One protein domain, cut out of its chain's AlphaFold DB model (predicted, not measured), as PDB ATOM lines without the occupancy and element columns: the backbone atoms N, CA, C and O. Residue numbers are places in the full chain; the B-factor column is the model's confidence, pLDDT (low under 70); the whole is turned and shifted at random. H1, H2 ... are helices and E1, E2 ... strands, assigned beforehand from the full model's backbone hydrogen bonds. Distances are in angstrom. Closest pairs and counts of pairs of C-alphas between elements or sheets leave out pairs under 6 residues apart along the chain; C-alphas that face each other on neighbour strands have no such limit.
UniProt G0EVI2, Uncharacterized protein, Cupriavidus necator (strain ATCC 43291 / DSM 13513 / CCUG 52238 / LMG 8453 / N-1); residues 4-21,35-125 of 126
ATOM      1  N   ALA A   4     198.021 183.995 157.278       94.69
ATOM      2  CA  ALA A   4     197.376 182.858 156.644       94.69
ATOM      3  C   ALA A   4     198.302 181.653 156.590       94.69
ATOM      4  O   ALA A   4     199.531 181.773 156.617       94.69
ATOM      5  N   ARG A   5     197.689 180.481 156.443       96.88
ATOM      6  CA  ARG A   5     198.405 179.275 156.061       96.88
ATOM      7  C   ARG A   5     197.710 178.519 154.943       96.88
ATOM      8  O   ARG A   5     196.484 178.540 154.828       96.88
ATOM      9  N   ILE A   6     198.519 177.828 154.152       98.12
ATOM     10  CA  ILE A   6     198.079 176.899 153.123       98.12
ATOM     11  C   ILE A   6     198.682 175.534 153.438       98.12
ATOM     12  O   ILE A   6     199.900 175.368 153.446       98.12
ATOM     13  N   THR A   7     197.818 174.566 153.716       98.56
ATOM     14  CA  THR A   7     198.182 173.159 153.940       98.56
ATOM     15  C   THR A   7     197.481 172.276 152.912       98.56
ATOM     16  O   THR A   7     196.719 172.776 152.080       98.56
ATOM     17  N   ALA A   8     197.756 170.974 152.908       98.31
ATOM     18  CA  ALA A   8     197.152 170.063 151.946       98.31
ATOM     19  C   ALA A   8     196.792 168.712 152.559       98.31
ATOM     20  O   ALA A   8     197.552 168.134 153.336       98.31
ATOM     21  N   HIS A   9     195.649 168.170 152.145       98.31
ATOM     22  CA  HIS A   9     195.209 166.829 152.512       98.31
ATOM     23  C   HIS A   9     194.496 166.158 151.337       98.31
ATOM     24  O   HIS A   9     193.615 166.759 150.735       98.31
ATOM     25  N   ARG A  10     194.881 164.918 151.000       96.94
ATOM     26  CA  ARG A  10     194.307 164.130 149.884       96.94
ATOM     27  C   ARG A  10     194.204 164.899 148.553       96.94
ATOM     28  O   ARG A  10     193.206 164.819 147.852       96.94
ATOM     29  N   GLY A  11     195.235 165.673 148.208       97.25
ATOM     30  CA  GLY A  11     195.255 166.464 146.969       97.25
ATOM     31  C   GLY A  11     194.380 167.724 146.994       97.25
ATOM     32  O   GLY A  11     194.313 168.433 145.992       97.25
ATOM     33  N   ILE A  12     193.744 168.035 148.125       98.19
ATOM     34  CA  ILE A  12     192.958 169.249 148.338       98.19
ATOM     35  C   ILE A  12     193.789 170.253 149.132       98.19
ATOM     36  O   ILE A  12     194.350 169.931 150.181       98.19
ATOM     37  N   LEU A  13     193.857 171.480 148.625       97.94
ATOM     38  CA  LEU A  13     194.444 172.620 149.317       97.94
ATOM     39  C   LEU A  13     193.492 173.111 150.409       97.94
ATOM     40  O   LEU A  13     192.286 173.243 150.196       97.94
ATOM     41  N   VAL A  14     194.054 173.439 151.564       97.75
ATOM     42  CA  VAL A  14     193.356 174.033 152.703       97.75
ATOM     43  C   VAL A  14     193.961 175.403 152.950       97.75
ATOM     44  O   VAL A  14     195.087 175.506 153.431       97.75
ATOM     45  N   VAL A  15     193.219 176.448 152.594       96.12
ATOM     46  CA  VAL A  15     193.616 177.850 152.765       96.12
ATOM     47  C   VAL A  15     192.848 178.420 153.944       96.12
ATOM     48  O   VAL A  15     191.618 178.335 153.975       96.12
ATOM     49  N   GLU A  16     193.541 179.012 154.910       93.88
ATOM     50  CA  GLU A  16     192.881 179.657 156.043       93.88
ATOM     51  C   GLU A  16     193.608 180.905 156.541       93.88
ATOM     52  O   GLU A  16     194.837 180.940 156.615       93.88
ATOM     53  N   LEU A  17     192.821 181.906 156.937       92.12
ATOM     54  CA  LEU A  17     193.250 182.982 157.818       92.12
ATOM     55  C   LEU A  17     193.400 182.453 159.242       92.12
ATOM     56  O   LEU A  17     192.513 181.774 159.770       92.12
ATOM     57  N   LEU A  18     194.500 182.830 159.876       88.94
ATOM     58  CA  LEU A  18     194.724 182.617 161.294       88.94
ATOM     59  C   LEU A  18     194.127 183.798 162.077       88.94
ATOM     60  O   LEU A  18     194.224 184.939 161.620       88.94
ATOM     61  N   PRO A  19     193.497 183.550 163.239       76.62
ATOM     62  CA  PRO A  19     192.983 184.623 164.082       76.62
ATOM     63  C   PRO A  19     194.125 185.549 164.518       76.62
ATOM     64  O   PRO A  19     195.174 185.074 164.963       76.62
ATOM     65  N   ASP A  20     193.919 186.861 164.378       68.31
ATOM     66  CA  ASP A  20     194.877 187.875 164.819       68.31
ATOM     67  C   ASP A  20     194.963 187.807 166.355       68.31
ATOM     68  O   ASP A  20     193.957 187.962 167.045       68.31
ATOM     69  N   GLN A  21     196.139 187.491 166.903       53.97
ATOM     70  CA  GLN A  21     196.313 187.301 168.352       53.97
ATOM     71  C   GLN A  21     196.249 188.630 169.129       53.97
ATOM     72  O   GLN A  21     196.079 188.611 170.343       53.97
ATOM     73  N   LEU A  35     184.831 189.701 148.193       56.78
ATOM     74  CA  LEU A  35     186.123 190.396 148.204       56.78
ATOM     75  C   LEU A  35     187.250 189.384 148.405       56.78
ATOM     76  O   LEU A  35     187.167 188.520 149.274       56.78
ATOM     77  N   ALA A  36     188.276 189.468 147.557       68.44
ATOM     78  CA  ALA A  36     189.475 188.658 147.704       68.44
ATOM     79  C   ALA A  36     190.058 188.871 149.110       68.44
ATOM     80  O   ALA A  36     190.193 190.011 149.557       68.44
ATOM     81  N   THR A  37     190.401 187.786 149.801       85.31
ATOM     82  CA  THR A  37     191.196 187.893 151.027       85.31
ATOM     83  C   THR A  37     192.644 188.110 150.615       85.31
ATOM     84  O   THR A  37     193.135 187.358 149.777       85.31
ATOM     85  N   VAL A  38     193.311 189.127 151.171       88.50
ATOM     86  CA  VAL A  38     194.673 189.531 150.790       88.50
ATOM     87  C   VAL A  38     195.600 189.489 152.001       88.50
ATOM     88  O   VAL A  38     195.279 190.035 153.053       88.50
ATOM     89  N   ILE A  39     196.772 188.884 151.826       92.00
ATOM     90  CA  ILE A  39     197.867 188.828 152.793       92.00
ATOM     91  C   ILE A  39     198.998 189.719 152.303       92.00
ATOM     92  O   ILE A  39     199.526 189.511 151.210       92.00
ATOM     93  N   HIS A  40     199.354 190.698 153.132       91.69
ATOM     94  CA  HIS A  40     200.503 191.590 152.953       91.69
ATOM     95  C   HIS A  40     201.774 190.954 153.532       91.69
ATOM     96  O   HIS A  40     201.696 190.234 154.529       91.69
ATOM     97  N   ASP A  41     202.933 191.227 152.926       93.75
ATOM     98  CA  ASP A  41     204.259 190.731 153.338       93.75
ATOM     99  C   ASP A  41     204.272 189.209 153.540       93.75
ATOM    100  O   ASP A  41     204.518 188.681 154.630       93.75
ATOM    101  N   THR A  42     203.977 188.477 152.464       95.31
ATOM    102  CA  THR A  42     203.810 187.015 152.497       95.31
ATOM    103  C   THR A  42     205.042 186.276 153.021       95.31
ATOM    104  O   THR A  42     204.903 185.235 153.660       95.31
ATOM    105  N   GLY A  43     206.244 186.842 152.866       94.69
ATOM    106  CA  GLY A  43     207.472 186.308 153.466       94.69
ATOM    107  C   GLY A  43     207.454 186.259 155.000       94.69
ATOM    108  O   GLY A  43     208.193 185.476 155.595       94.69
ATOM    109  N   ARG A  44     206.602 187.053 155.658       94.00
ATOM    110  CA  ARG A  44     206.390 187.017 157.114       94.00
ATOM    111  C   ARG A  44     205.080 186.345 157.501       94.00
ATOM    112  O   ARG A  44     205.058 185.591 158.475       94.00
ATOM    113  N   HIS A  45     204.022 186.607 156.738       95.12
ATOM    114  CA  HIS A  45     202.641 186.363 157.159       95.12
ATOM    115  C   HIS A  45     201.948 185.187 156.458       95.12
ATOM    116  O   HIS A  45     200.836 184.826 156.848       95.12
ATOM    117  N   LEU A  46     202.582 184.573 155.453       97.06
ATOM    118  CA  LEU A  46     202.032 183.425 154.737       97.06
ATOM    119  C   LEU A  46     202.869 182.167 154.972       97.06
ATOM    120  O   LEU A  46     204.004 182.061 154.504       97.06
ATOM    121  N   GLY A  47     202.279 181.196 155.666       97.88
ATOM    122  CA  GLY A  47     202.818 179.843 155.772       97.88
ATOM    123  C   GLY A  47     202.294 178.941 154.653       97.88
ATOM    124  O   GLY A  47     201.097 178.924 154.388       97.88
ATOM    125  N   VAL A  48     203.153 178.160 154.008       98.50
ATOM    126  CA  VAL A  48     202.759 177.159 153.005       98.50
ATOM    127  C   VAL A  48     203.476 175.850 153.324       98.50
ATOM    128  O   VAL A  48     204.690 175.856 153.505       98.50
ATOM    129  N   SER A  49     202.758 174.732 153.442       98.62
ATOM    130  CA  SER A  49     203.409 173.423 153.595       98.62
ATOM    131  C   SER A  49     204.014 172.937 152.278       98.62
ATOM    132  O   SER A  49     203.592 173.363 151.204       98.62
ATOM    133  N   GLU A  50     204.987 172.028 152.333       98.50
ATOM    134  CA  GLU A  50     205.612 171.458 151.127       98.50
ATOM    135  C   GLU A  50     204.584 170.757 150.223       98.50
ATOM    136  O   GLU A  50     204.590 170.912 149.000       98.50
ATOM    137  N   GLU A  51     203.629 170.042 150.818       98.44
ATOM    138  CA  GLU A  51     202.549 169.365 150.104       98.44
ATOM    139  C   GLU A  51     201.607 170.367 149.434       98.44
ATOM    140  O   GLU A  51     201.210 170.178 148.282       98.44
ATOM    141  N   ALA A  52     201.280 171.466 150.118       98.31
ATOM    142  CA  ALA A  52     200.511 172.546 149.516       98.31
ATOM    143  C   ALA A  52     201.288 173.225 148.389       98.31
ATOM    144  O   ALA A  52     200.718 173.506 147.336       98.31
ATOM    145  N   LEU A  53     202.588 173.451 148.569       98.06
ATOM    146  CA  LEU A  53     203.444 174.066 147.565       98.06
ATOM    147  C   LEU A  53     203.507 173.216 146.289       98.06
ATOM    148  O   LEU A  53     203.441 173.761 145.184       98.06
ATOM    149  N   ALA A  54     203.589 171.890 146.425       98.00
ATOM    150  CA  ALA A  54     203.534 170.963 145.298       98.00
ATOM    151  C   ALA A  54     202.212 171.086 144.521       98.00
ATOM    152  O   ALA A  54     202.230 171.179 143.294       98.00
ATOM    153  N   LEU A  55     201.075 171.171 145.219       97.88
ATOM    154  CA  LEU A  55     199.761 171.333 144.588       97.88
ATOM    155  C   LEU A  55     199.565 172.718 143.959       97.88
ATOM    156  O   LEU A  55     199.015 172.821 142.865       97.88
ATOM    157  N   LEU A  56     200.039 173.786 144.606       97.06
ATOM    158  CA  LEU A  56     199.968 175.153 144.079       97.06
ATOM    159  C   LEU A  56     200.715 175.285 142.746       97.06
ATOM    160  O   LEU A  56     200.233 175.951 141.834       97.06
ATOM    161  N   LYS A  57     201.848 174.586 142.589       96.06
ATOM    162  CA  LYS A  57     202.595 174.525 141.319       96.06
ATOM    163  C   LYS A  57     201.805 173.862 140.183       96.06
ATOM    164  O   LYS A  57     202.120 174.102 139.021       96.06
ATOM    165  N   MET A  58     200.803 173.042 140.502       95.38
ATOM    166  CA  MET A  58     199.945 172.372 139.519       95.38
ATOM    167  C   MET A  58     198.716 173.201 139.125       95.38
ATOM    168  O   MET A  58     198.036 172.851 138.160       95.38
ATOM    169  N   VAL A  59     198.406 174.283 139.849       95.25
ATOM    170  CA  VAL A  59     197.252 175.131 139.533       95.25
ATOM    171  C   VAL A  59     197.469 175.794 138.177       95.25
ATOM    172  O   VAL A  59     198.462 176.488 137.945       95.25
ATOM    173  N   LYS A  60     196.513 175.599 137.264       94.62
ATOM    174  CA  LYS A  60     196.575 176.209 135.936       94.62
ATOM    175  C   LYS A  60     196.484 177.730 136.039       94.62
ATOM    176  O   LYS A  60     195.724 178.275 136.841       94.62
ATOM    177  N   ARG A  61     197.203 178.422 135.161       94.62
ATOM    178  CA  ARG A  61     197.005 179.859 134.948       94.62
ATOM    179  C   ARG A  61     195.677 180.083 134.228       94.62
ATOM    180  O   ARG A  61     195.368 179.380 133.266       94.62
ATOM    181  N   GLY A  62     194.895 181.036 134.710       91.25
ATOM    182  CA  GLY A  62     193.677 181.518 134.072       91.25
ATOM    183  C   GLY A  62     193.952 182.636 133.071       91.25
ATOM    184  O   GLY A  62     195.097 183.009 132.810       91.25
ATOM    185  N   LEU A  63     192.875 183.182 132.510       88.62
ATOM    186  CA  LEU A  63     192.927 184.367 131.645       88.62
ATOM    187  C   LEU A  63     192.732 185.666 132.436       88.62
ATOM    188  O   LEU A  63     193.164 186.730 131.989       88.62
ATOM    189  N   ASP A  64     192.130 185.560 133.621       84.94
ATOM    190  CA  ASP A  64     191.789 186.691 134.473       84.94
ATOM    191  C   ASP A  64     193.023 187.311 135.126       84.94
ATOM    192  O   ASP A  64     194.020 186.646 135.419       84.94
ATOM    193  N   ALA A  65     192.934 188.609 135.414       77.31
ATOM    194  CA  ALA A  65     193.999 189.335 136.099       77.31
ATOM    195  C   ALA A  65     194.265 188.798 137.518       77.31
ATOM    196  O   ALA A  65     195.405 188.834 137.972       77.31
ATOM    197  N   ILE A  66     193.231 188.287 138.196       74.44
ATOM    198  CA  ILE A  66     193.300 187.837 139.594       74.44
ATOM    199  C   ILE A  66     193.107 186.315 139.698       74.44
ATOM    200  O   ILE A  66     193.859 185.653 140.408       74.44
ATOM    201  N   GLY A  67     192.144 185.739 138.968       86.19
ATOM    202  CA  GLY A  67     191.767 184.329 139.128       86.19
ATOM    203  C   GLY A  67     191.345 183.989 140.566       86.19
ATOM    204  O   GLY A  67     191.053 184.872 141.368       86.19
ATOM    205  N   ASP A  68     191.331 182.703 140.911       90.44
ATOM    206  CA  ASP A  68     191.088 182.199 142.268       90.44
ATOM    207  C   ASP A  68     192.246 182.463 143.228       90.44
ATOM    208  O   ASP A  68     192.015 182.608 144.429       90.44
ATOM    209  N   PHE A  69     193.469 182.485 142.695       92.38
ATOM    210  CA  PHE A  69     194.710 182.715 143.425       92.38
ATOM    211  C   PHE A  69     195.589 183.704 142.676       92.38
ATOM    212  O   PHE A  69     195.928 183.484 141.512       92.38
ATOM    213  N   ALA A  70     196.048 184.731 143.378       92.31
ATOM    214  CA  ALA A  70     196.985 185.703 142.847       92.31
ATOM    215  C   ALA A  70     198.134 185.907 143.824       92.31
ATOM    216  O   ALA A  70     197.919 186.203 144.994       92.31
ATOM    217  N   TRP A  71     199.355 185.812 143.318       93.50
ATOM    218  CA  TRP A  71     200.507 186.445 143.946       93.50
ATOM    219  C   TRP A  71     200.921 187.627 143.086       93.50
ATOM    220  O   TRP A  71     200.932 187.532 141.855       93.50
ATOM    221  N   PHE A  72     201.257 188.731 143.732       91.25
ATOM    222  CA  PHE A  72     201.703 189.947 143.064       91.25
ATOM    223  C   PHE A  72     202.626 190.736 143.985       91.25
ATOM    224  O   PHE A  72     202.599 190.566 145.201       91.25
ATOM    225  N   ARG A  73     203.447 191.601 143.393       91.62
ATOM    226  CA  ARG A  73     204.272 192.551 144.132       91.62
ATOM    227  C   ARG A  73     203.656 193.932 144.012       91.62
ATOM    228  O   ARG A  73     203.289 194.329 142.909       91.62
ATOM    229  N   SER A  74     203.527 194.629 145.129       86.81
ATOM    230  CA  SER A  74     203.056 196.015 145.185       86.81
ATOM    231  C   SER A  74     204.215 197.007 145.138       86.81
ATOM    232  O   SER A  74     205.385 196.643 145.281       86.81
ATOM    233  N   ASP A  75     203.872 198.282 144.965       89.00
ATOM    234  CA  ASP A  75     204.827 199.389 144.839       89.00
ATOM    235  C   ASP A  75     205.657 199.630 146.113       89.00
ATOM    236  O   ASP A  75     206.746 200.194 146.048       89.00
ATOM    237  N   ASP A  76     205.191 199.147 147.269       87.56
ATOM    238  CA  ASP A  76     205.946 199.137 148.533       87.56
ATOM    239  C   ASP A  76     207.060 198.063 148.572       87.56
ATOM    240  O   ASP A  76     207.735 197.889 149.590       87.56
ATOM    241  N   GLY A  77     207.244 197.324 147.473       91.62
ATOM    242  CA  GLY A  77     208.244 196.273 147.322       91.62
ATOM    243  C   GLY A  77     207.883 194.957 148.011       91.62
ATOM    244  O   GLY A  77     208.725 194.058 148.054       91.62
ATOM    245  N   ARG A  78     206.667 194.819 148.555       92.38
ATOM    246  CA  ARG A  78     206.226 193.619 149.274       92.38
ATOM    247  C   ARG A  78     205.444 192.673 148.374       92.38
ATOM    248  O   ARG A  78     204.621 193.079 147.552       92.38
ATOM    249  N   ASP A  79     205.683 191.383 148.574       94.38
ATOM    250  CA  ASP A  79     204.893 190.343 147.934       94.38
ATOM    251  C   ASP A  79     203.579 190.144 148.699       94.38
ATOM    252  O   ASP A  79     203.527 190.174 149.935       94.38
ATOM    253  N   HIS A  80     202.521 189.949 147.927       92.75
ATOM    254  CA  HIS A  80     201.157 189.768 148.378       92.75
ATOM    255  C   HIS A  80     200.606 188.453 147.861       92.75
ATOM    256  O   HIS A  80     200.955 188.007 146.767       92.75
ATOM    257  N   PHE A  81     199.694 187.872 148.631       93.75
ATOM    258  CA  PHE A  81     198.905 186.726 148.210       93.75
ATOM    259  C   PHE A  81     197.432 187.027 148.399       93.75
ATOM    260  O   PHE A  81     197.028 187.493 149.460       93.75
ATOM    261  N   ALA A  82     196.629 186.727 147.390       90.88
ATOM    262  CA  ALA A  82     195.194 186.855 147.446       90.88
ATOM    263  C   ALA A  82     194.503 185.573 146.993       90.88
ATOM    264  O   ALA A  82     194.956 184.904 146.060       90.88
ATOM    265  N   TRP A  83     193.365 185.276 147.614       92.06
ATOM    266  CA  TRP A  83     192.439 184.269 147.112       92.06
ATOM    267  C   TRP A  83     191.006 184.776 147.097       92.06
ATOM    268  O   TRP A  83     190.591 185.566 147.948       92.06
ATOM    269  N   LEU A  84     190.227 184.286 146.136       88.00
ATOM    270  CA  LEU A  84     188.793 184.543 146.102       88.00
ATOM    271  C   LEU A  84     188.061 183.673 147.126       88.00
ATOM    272  O   LEU A  84     188.307 182.470 147.232       88.00
ATOM    273  N   GLY A  85     187.131 184.277 147.859       81.94
ATOM    274  CA  GLY A  85     186.285 183.591 148.829       81.94
ATOM    275  C   GLY A  85     186.598 183.949 150.280       81.94
ATOM    276  O   GLY A  85     187.282 184.922 150.581       81.94
ATOM    277  N   GLY A  86     186.017 183.162 151.183       82.31
ATOM    278  CA  GLY A  86     186.019 183.446 152.615       82.31
ATOM    279  C   GLY A  86     187.340 183.140 153.336       82.31
ATOM    280  O   GLY A  86     188.283 182.617 152.739       82.31
ATOM    281  N   PRO A  87     187.374 183.385 154.661       86.44
ATOM    282  CA  PRO A  87     188.566 183.241 155.500       86.44
ATOM    283  C   PRO A  87     189.071 181.798 155.622       86.44
ATOM    284  O   PRO A  87     190.178 181.585 156.095       86.44
ATOM    285  N   LYS A  88     188.268 180.802 155.239       90.12
ATOM    286  CA  LYS A  88     188.646 179.387 155.176       90.12
ATOM    287  C   LYS A  88     188.111 178.805 153.877       90.12
ATOM    288  O   LYS A  88     186.938 179.016 153.557       90.12
ATOM    289  N   ARG A  89     188.944 178.074 153.139       92.00
ATOM    290  CA  ARG A  89     188.588 177.509 151.835       92.00
ATOM    291  C   ARG A  89     189.250 176.147 151.631       92.00
ATOM    292  O   ARG A  89     190.449 175.996 151.846       92.00
ATOM    293  N   LEU A  90     188.456 175.178 151.181       95.69
ATOM    294  CA  LEU A  90     188.938 173.913 150.625       95.69
ATOM    295  C   LEU A  90     188.969 174.053 149.106       95.69
ATOM    296  O   LEU A  90     187.989 174.511 148.514       95.69
ATOM    297  N   VAL A  91     190.089 173.709 148.479       95.31
ATOM    298  CA  VAL A  91     190.311 173.967 147.056       95.31
ATOM    299  C   VAL A  91     190.856 172.728 146.367       95.31
ATOM    300  O   VAL A  91     191.948 172.267 146.683       95.31
ATOM    301  N   ASN A  92     190.114 172.223 145.381       95.88
ATOM    302  CA  ASN A  92     190.640 171.261 144.421       95.88
ATOM    303  C   ASN A  92     191.506 172.017 143.391       95.88
ATOM    304  O   ASN A  92     190.946 172.803 142.618       95.88
ATOM    305  N   PRO A  93     192.834 171.787 143.334       94.75
ATOM    306  CA  PRO A  93     193.738 172.496 142.422       94.75
ATOM    307  C   PRO A  93     193.364 172.361 140.941       94.75
ATOM    308  O   PRO A  93     193.647 173.262 140.156       94.75
ATOM    309  N   ALA A  94     192.707 171.262 140.553       94.38
ATOM    310  CA  ALA A  94     192.283 171.019 139.174       94.38
ATOM    311  C   ALA A  94     191.019 171.807 138.776       94.38
ATOM    312  O   ALA A  94     190.761 172.005 137.588       94.38
ATOM    313  N   ALA A  95     190.227 172.252 139.757       92.81
ATOM    314  CA  ALA A  95     188.951 172.933 139.537       92.81
ATOM    315  C   ALA A  95     189.060 174.467 139.549       92.81
ATOM    316  O   ALA A  95     188.098 175.142 139.195       92.81
ATOM    317  N   VAL A  96     190.211 175.015 139.945       92.69
ATOM    318  CA  VAL A  96     190.451 176.463 140.033       92.69
ATOM    319  C   VAL A  96     191.434 176.940 138.972       92.69
ATOM    320  O   VAL A  96     192.147 176.144 138.353       92.69
ATOM    321  N   ALA A  97     191.471 178.250 138.747       93.62
ATOM    322  CA  ALA A  97     192.460 178.879 137.884       93.62
ATOM    323  C   ALA A  97     193.112 180.055 138.605       93.62
ATOM    324  O   ALA A  97     192.427 180.919 139.137       93.62
ATOM    325  N   ALA A  98     194.437 180.112 138.613       93.50
ATOM    326  CA  ALA A  98     195.160 181.238 139.181       93.50
ATOM    327  C   ALA A  98     195.162 182.460 138.243       93.50
ATOM    328  O   ALA A  98     194.734 182.372 137.093       93.50
ATOM    329  N   ALA A  99     195.683 183.596 138.703       91.44
ATOM    330  CA  ALA A  99     195.925 184.772 137.872       91.44
ATOM    331  C   ALA A  99     196.699 184.430 136.585       91.44
ATOM    332  O   ALA A  99     197.560 183.544 136.556       91.44
ATOM    333  N   ARG A 100     196.475 185.204 135.522       91.38
ATOM    334  CA  ARG A 100     197.218 185.074 134.258       91.38
ATOM    335  C   ARG A 100     198.736 185.132 134.447       91.38
ATOM    336  O   ARG A 100     199.473 184.402 133.791       91.38
ATOM    337  N   SER A 101     199.209 185.982 135.354       89.38
ATOM    338  CA  SER A 101     200.630 186.162 135.687       89.38
ATOM    339  C   SER A 101     201.077 185.346 136.904       89.38
ATOM    340  O   SER A 101     202.047 185.715 137.560       89.38
ATOM    341  N   TYR A 102     200.371 184.263 137.240       92.00
ATOM    342  CA  TYR A 102     200.620 183.518 138.469       92.00
ATOM    343  C   TYR A 102     202.051 182.975 138.569       92.00
ATOM    344  O   TYR A 102     202.543 182.239 137.699       92.00
ATOM    345  N   ALA A 103     202.681 183.319 139.685       93.56
ATOM    346  CA  ALA A 103     203.954 182.812 140.157       93.56
ATOM    347  C   ALA A 103     203.884 182.716 141.681       93.56
ATOM    348  O   ALA A 103     203.262 183.559 142.313       93.56
ATOM    349  N   ILE A 104     204.524 181.719 142.279       95.56
ATOM    350  CA  ILE A 104     204.600 181.617 143.738       95.56
ATOM    351  C   ILE A 104     205.767 182.497 144.197       95.56
ATOM    352  O   ILE A 104     206.900 182.277 143.769       95.56
ATOM    353  N   LEU A 105     205.479 183.508 145.020       96.00
ATOM    354  CA  LEU A 105     206.470 184.467 145.527       96.00
ATOM    355  C   LEU A 105     206.847 184.156 146.985       96.00
ATOM    356  O   LEU A 105     206.645 183.027 147.442       96.00
ATOM    357  N   ALA A 106     207.424 185.125 147.707       96.75
ATOM    358  CA  ALA A 106     207.910 184.923 149.068       96.75
ATOM    359  C   ALA A 106     206.840 184.303 149.981       96.75
ATOM    360  O   ALA A 106     205.679 184.709 149.972       96.75
ATOM    361  N   HIS A 107     207.233 183.313 150.770       97.69
ATOM    362  CA  HIS A 107     206.402 182.642 151.765       97.69
ATOM    363  C   HIS A 107     207.310 181.917 152.760       97.69
ATOM    364  O   HIS A 107     208.514 181.772 152.528       97.69
ATOM    365  N   ARG A 108     206.736 181.441 153.862       97.88
ATOM    366  CA  ARG A 108     207.428 180.599 154.838       97.88
ATOM    367  C   ARG A 108     206.988 179.157 154.668       97.88
ATOM    368  O   ARG A 108     205.792 178.885 154.666       97.88
ATOM    369  N   VAL A 109     207.941 178.237 154.587       97.88
ATOM    370  CA  VAL A 109     207.618 176.809 154.644       97.88
ATOM    371  C   VAL A 109     207.225 176.444 156.078       97.88
ATOM    372  O   VAL A 109     207.912 176.834 157.026       97.88
ATOM    373  N   ILE A 110     206.105 175.739 156.242       97.88
ATOM    374  CA  ILE A 110     205.574 175.303 157.545       97.88
ATOM    375  C   ILE A 110     205.256 173.797 157.546       97.88
ATOM    376  O   ILE A 110     205.077 173.213 156.476       97.88
ATOM    377  N   PRO A 111     205.124 173.154 158.722       98.12
ATOM    378  CA  PRO A 111     204.592 171.796 158.815       98.12
ATOM    379  C   PRO A 111     203.172 171.675 158.242       98.12
ATOM    380  O   PRO A 111     202.364 172.604 158.327       98.12
ATOM    381  N   ASN A 112     202.840 170.503 157.697       98.19
ATOM    382  CA  ASN A 112     201.533 170.222 157.098       98.19
ATOM    383  C   ASN A 112     200.457 169.855 158.135       98.19
ATOM    384  O   ASN A 112     199.855 168.780 158.111       98.19
ATOM    385  N   GLU A 113     200.213 170.759 159.077       96.94
ATOM    386  CA  GLU A 113     199.240 170.576 160.155       96.94
ATOM    387  C   GLU A 113     197.837 171.011 159.720       96.94
ATOM    388  O   GLU A 113     197.361 172.109 160.025       96.94
ATOM    389  N   VAL A 114     197.166 170.131 158.980       96.69
ATOM    390  CA  VAL A 114     195.814 170.379 158.470       96.69
ATOM    391  C   VAL A 114     194.797 170.359 159.625       96.69
ATOM    392  O   VAL A 114     194.752 169.365 160.361       96.69
ATOM    393  N   PRO A 115     193.928 171.384 159.775       94.81
ATOM    394  CA  PRO A 115     192.875 171.390 160.788       94.81
ATOM    395  C   PRO A 115     192.003 170.139 160.741       94.81
ATOM    396  O   PRO A 115     191.562 169.724 159.668       94.81
ATOM    397  N   GLU A 116     191.647 169.599 161.906       95.62
ATOM    398  CA  GLU A 116     190.800 168.404 162.001       95.62
ATOM    399  C   GLU A 116     189.466 168.572 161.253       95.62
ATOM    400  O   GLU A 116     189.049 167.685 160.511       95.62
ATOM    401  N   GLY A 117     188.826 169.740 161.380       94.62
ATOM    402  CA  GLY A 117     187.587 170.044 160.661       94.62
ATOM    403  C   GLY A 117     187.755 170.027 159.136       94.62
ATOM    404  O   GLY A 117     186.878 169.532 158.434       94.62
ATOM    405  N   ALA A 118     188.895 170.505 158.625       95.75
ATOM    406  CA  ALA A 118     189.204 170.456 157.196       95.75
ATOM    407  C   ALA A 118     189.471 169.017 156.736       95.75
ATOM    408  O   ALA A 118     188.943 168.609 155.707       95.75
ATOM    409  N   ARG A 119     190.210 168.224 157.526       97.19
ATOM    410  CA  ARG A 119     190.454 166.800 157.238       97.19
ATOM    411  C   ARG A 119     189.147 166.026 157.110       97.19
ATOM    412  O   ARG A 119     188.915 165.415 156.074       97.19
ATOM    413  N   LYS A 120     188.264 166.129 158.108       97.19
ATOM    414  CA  LYS A 120     186.952 165.459 158.098       97.19
ATOM    415  C   LYS A 120     186.094 165.891 156.911       97.19
ATOM    416  O   LYS A 120     185.476 165.056 156.261       97.19
ATOM    417  N   ALA A 121     186.064 167.191 156.612       96.44
ATOM    418  CA  ALA A 121     185.302 167.708 155.481       96.44
ATOM    419  C   ALA A 121     185.837 167.192 154.137       96.44
ATOM    420  O   ALA A 121     185.038 166.868 153.261       96.44
ATOM    421  N   ILE A 122     187.160 167.083 153.985       97.00
ATOM    422  CA  ILE A 122     187.788 166.513 152.790       97.00
ATOM    423  C   ILE A 122     187.421 165.037 152.659       97.00
ATOM    424  O   ILE A 122     186.868 164.649 151.642       97.00
ATOM    425  N   GLU A 123     187.638 164.239 153.705       95.81
ATOM    426  CA  GLU A 123     187.362 162.796 153.695       95.81
ATOM    427  C   GLU A 123     185.898 162.444 153.389       95.81
ATOM    428  O   GLU A 123     185.630 161.360 152.878       95.81
ATOM    429  N   ALA A 124     184.960 163.344 153.697       95.94
ATOM    430  CA  ALA A 124     183.536 163.139 153.454       95.94
ATOM    431  C   ALA A 124     183.047 163.602 152.068       95.94
ATOM    432  O   ALA A 124     181.967 163.183 151.659       95.94
ATOM    433  N   ASN A 125     183.772 164.489 151.372       92.00
ATOM    434  CA  ASN A 125     183.244 165.192 150.187       92.00
ATOM    435  C   ASN A 125     184.163 165.173 148.954       92.00
ATOM    436  O   ASN A 125     183.727 165.613 147.888       92.00
TER     437      ASN A 125
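Overview. This is residues 4 to 21 and 35 to 125 of the 126 residues of an uncharacterized protein of Cupriavidus necator (strain ATCC 43291 / DSM 13513 / CCUG 52238 / LMG 8453 / N-1) (UniProt G0EVI2). A twisted sheet of five strands has H2 packed on one face and H3, the longest helix, over the opposite face. A smaller sheet of three strands lies past one end of it, near Ala 4 of E1 and Leu 46 of E4, with the short H1 where the two sheets meet. The printed part has 109 residues, with elements in the order E1 E2 E3 H1 E4 H2 E5 E6 E7 E8 H3; the large sheet, ordered E7 E2 E1 E4 E8, is mixed, and the small one, E3 E6 E5, is antiparallel. The class is mixed, helices and strands; the whole is compact, with a radius of gyration of the C-alphas of 13.1 A and spans of 42 by 35 by 25 A.

Arrangement. Start at E1, residues 4 to 9, which makes a hairpin with E2, residues 12 to 18; N 7 and O 14 are 2.9 A apart. E3, residues 37 to 39, is the antiparallel neighbour of E6, residues 79 to 83, with N 39 and O 81 at 2.8 A. H1, residues 42 to 45, is on both sheets and over none of their strands; its closest C-alpha pair with E6 is Thr 42 and His 80, 5.6 A. E4, residues 46 to 49, is parallel to E1, with N 6 and O 47 at 2.8 A. H2, residues 50 to 56, is on the same face of the large sheet as H1 and stands up from it at 44 degrees; its closest C-alpha pair with E1 is Ala 52 and Ala 8, 4.8 A. E5, residues 69 to 73, makes a hairpin with E6; N 82 and O 70 are 2.8 A apart. E7, residues 88 to 91, is antiparallel to E2, with N 15 and O 89 at 2.9 A. E8, residues 108 to 110, is parallel to E4, with N 48 and O 108 at 2.8 A. H3, residues 116 to 125, is on the opposite face from H2 and over E2, at a height over the sheet of 9.6 A. In H2 and H3 every O i to N i+4 pair is within hydrogen-bond range; H1 is too short for such a pair.

Along the chain. Find C-alpha 4 at (197.376, 182.858, 156.644); E1 runs 16.7 A from there, and E2 then covers 18.7 A. E5 and E6 measure 13.7 A and 13.9 A. H3 runs 14.4 A and ends at C-alpha 125, (183.244, 165.192, 150.187).

Size, cuts and confidence. The C-alphas farthest apart are those of Asp 75 and Ala 124, 42.9 A. Residues 22 to 34 are not printed, and C-alphas 21 and 35 are 22.8 A apart across this cut. The links from H2 to E5 and from E7 to E8 are long. Mean pLDDT of the printed part is 92.4; residues 20 to 21 and 35 to 36 are under 70.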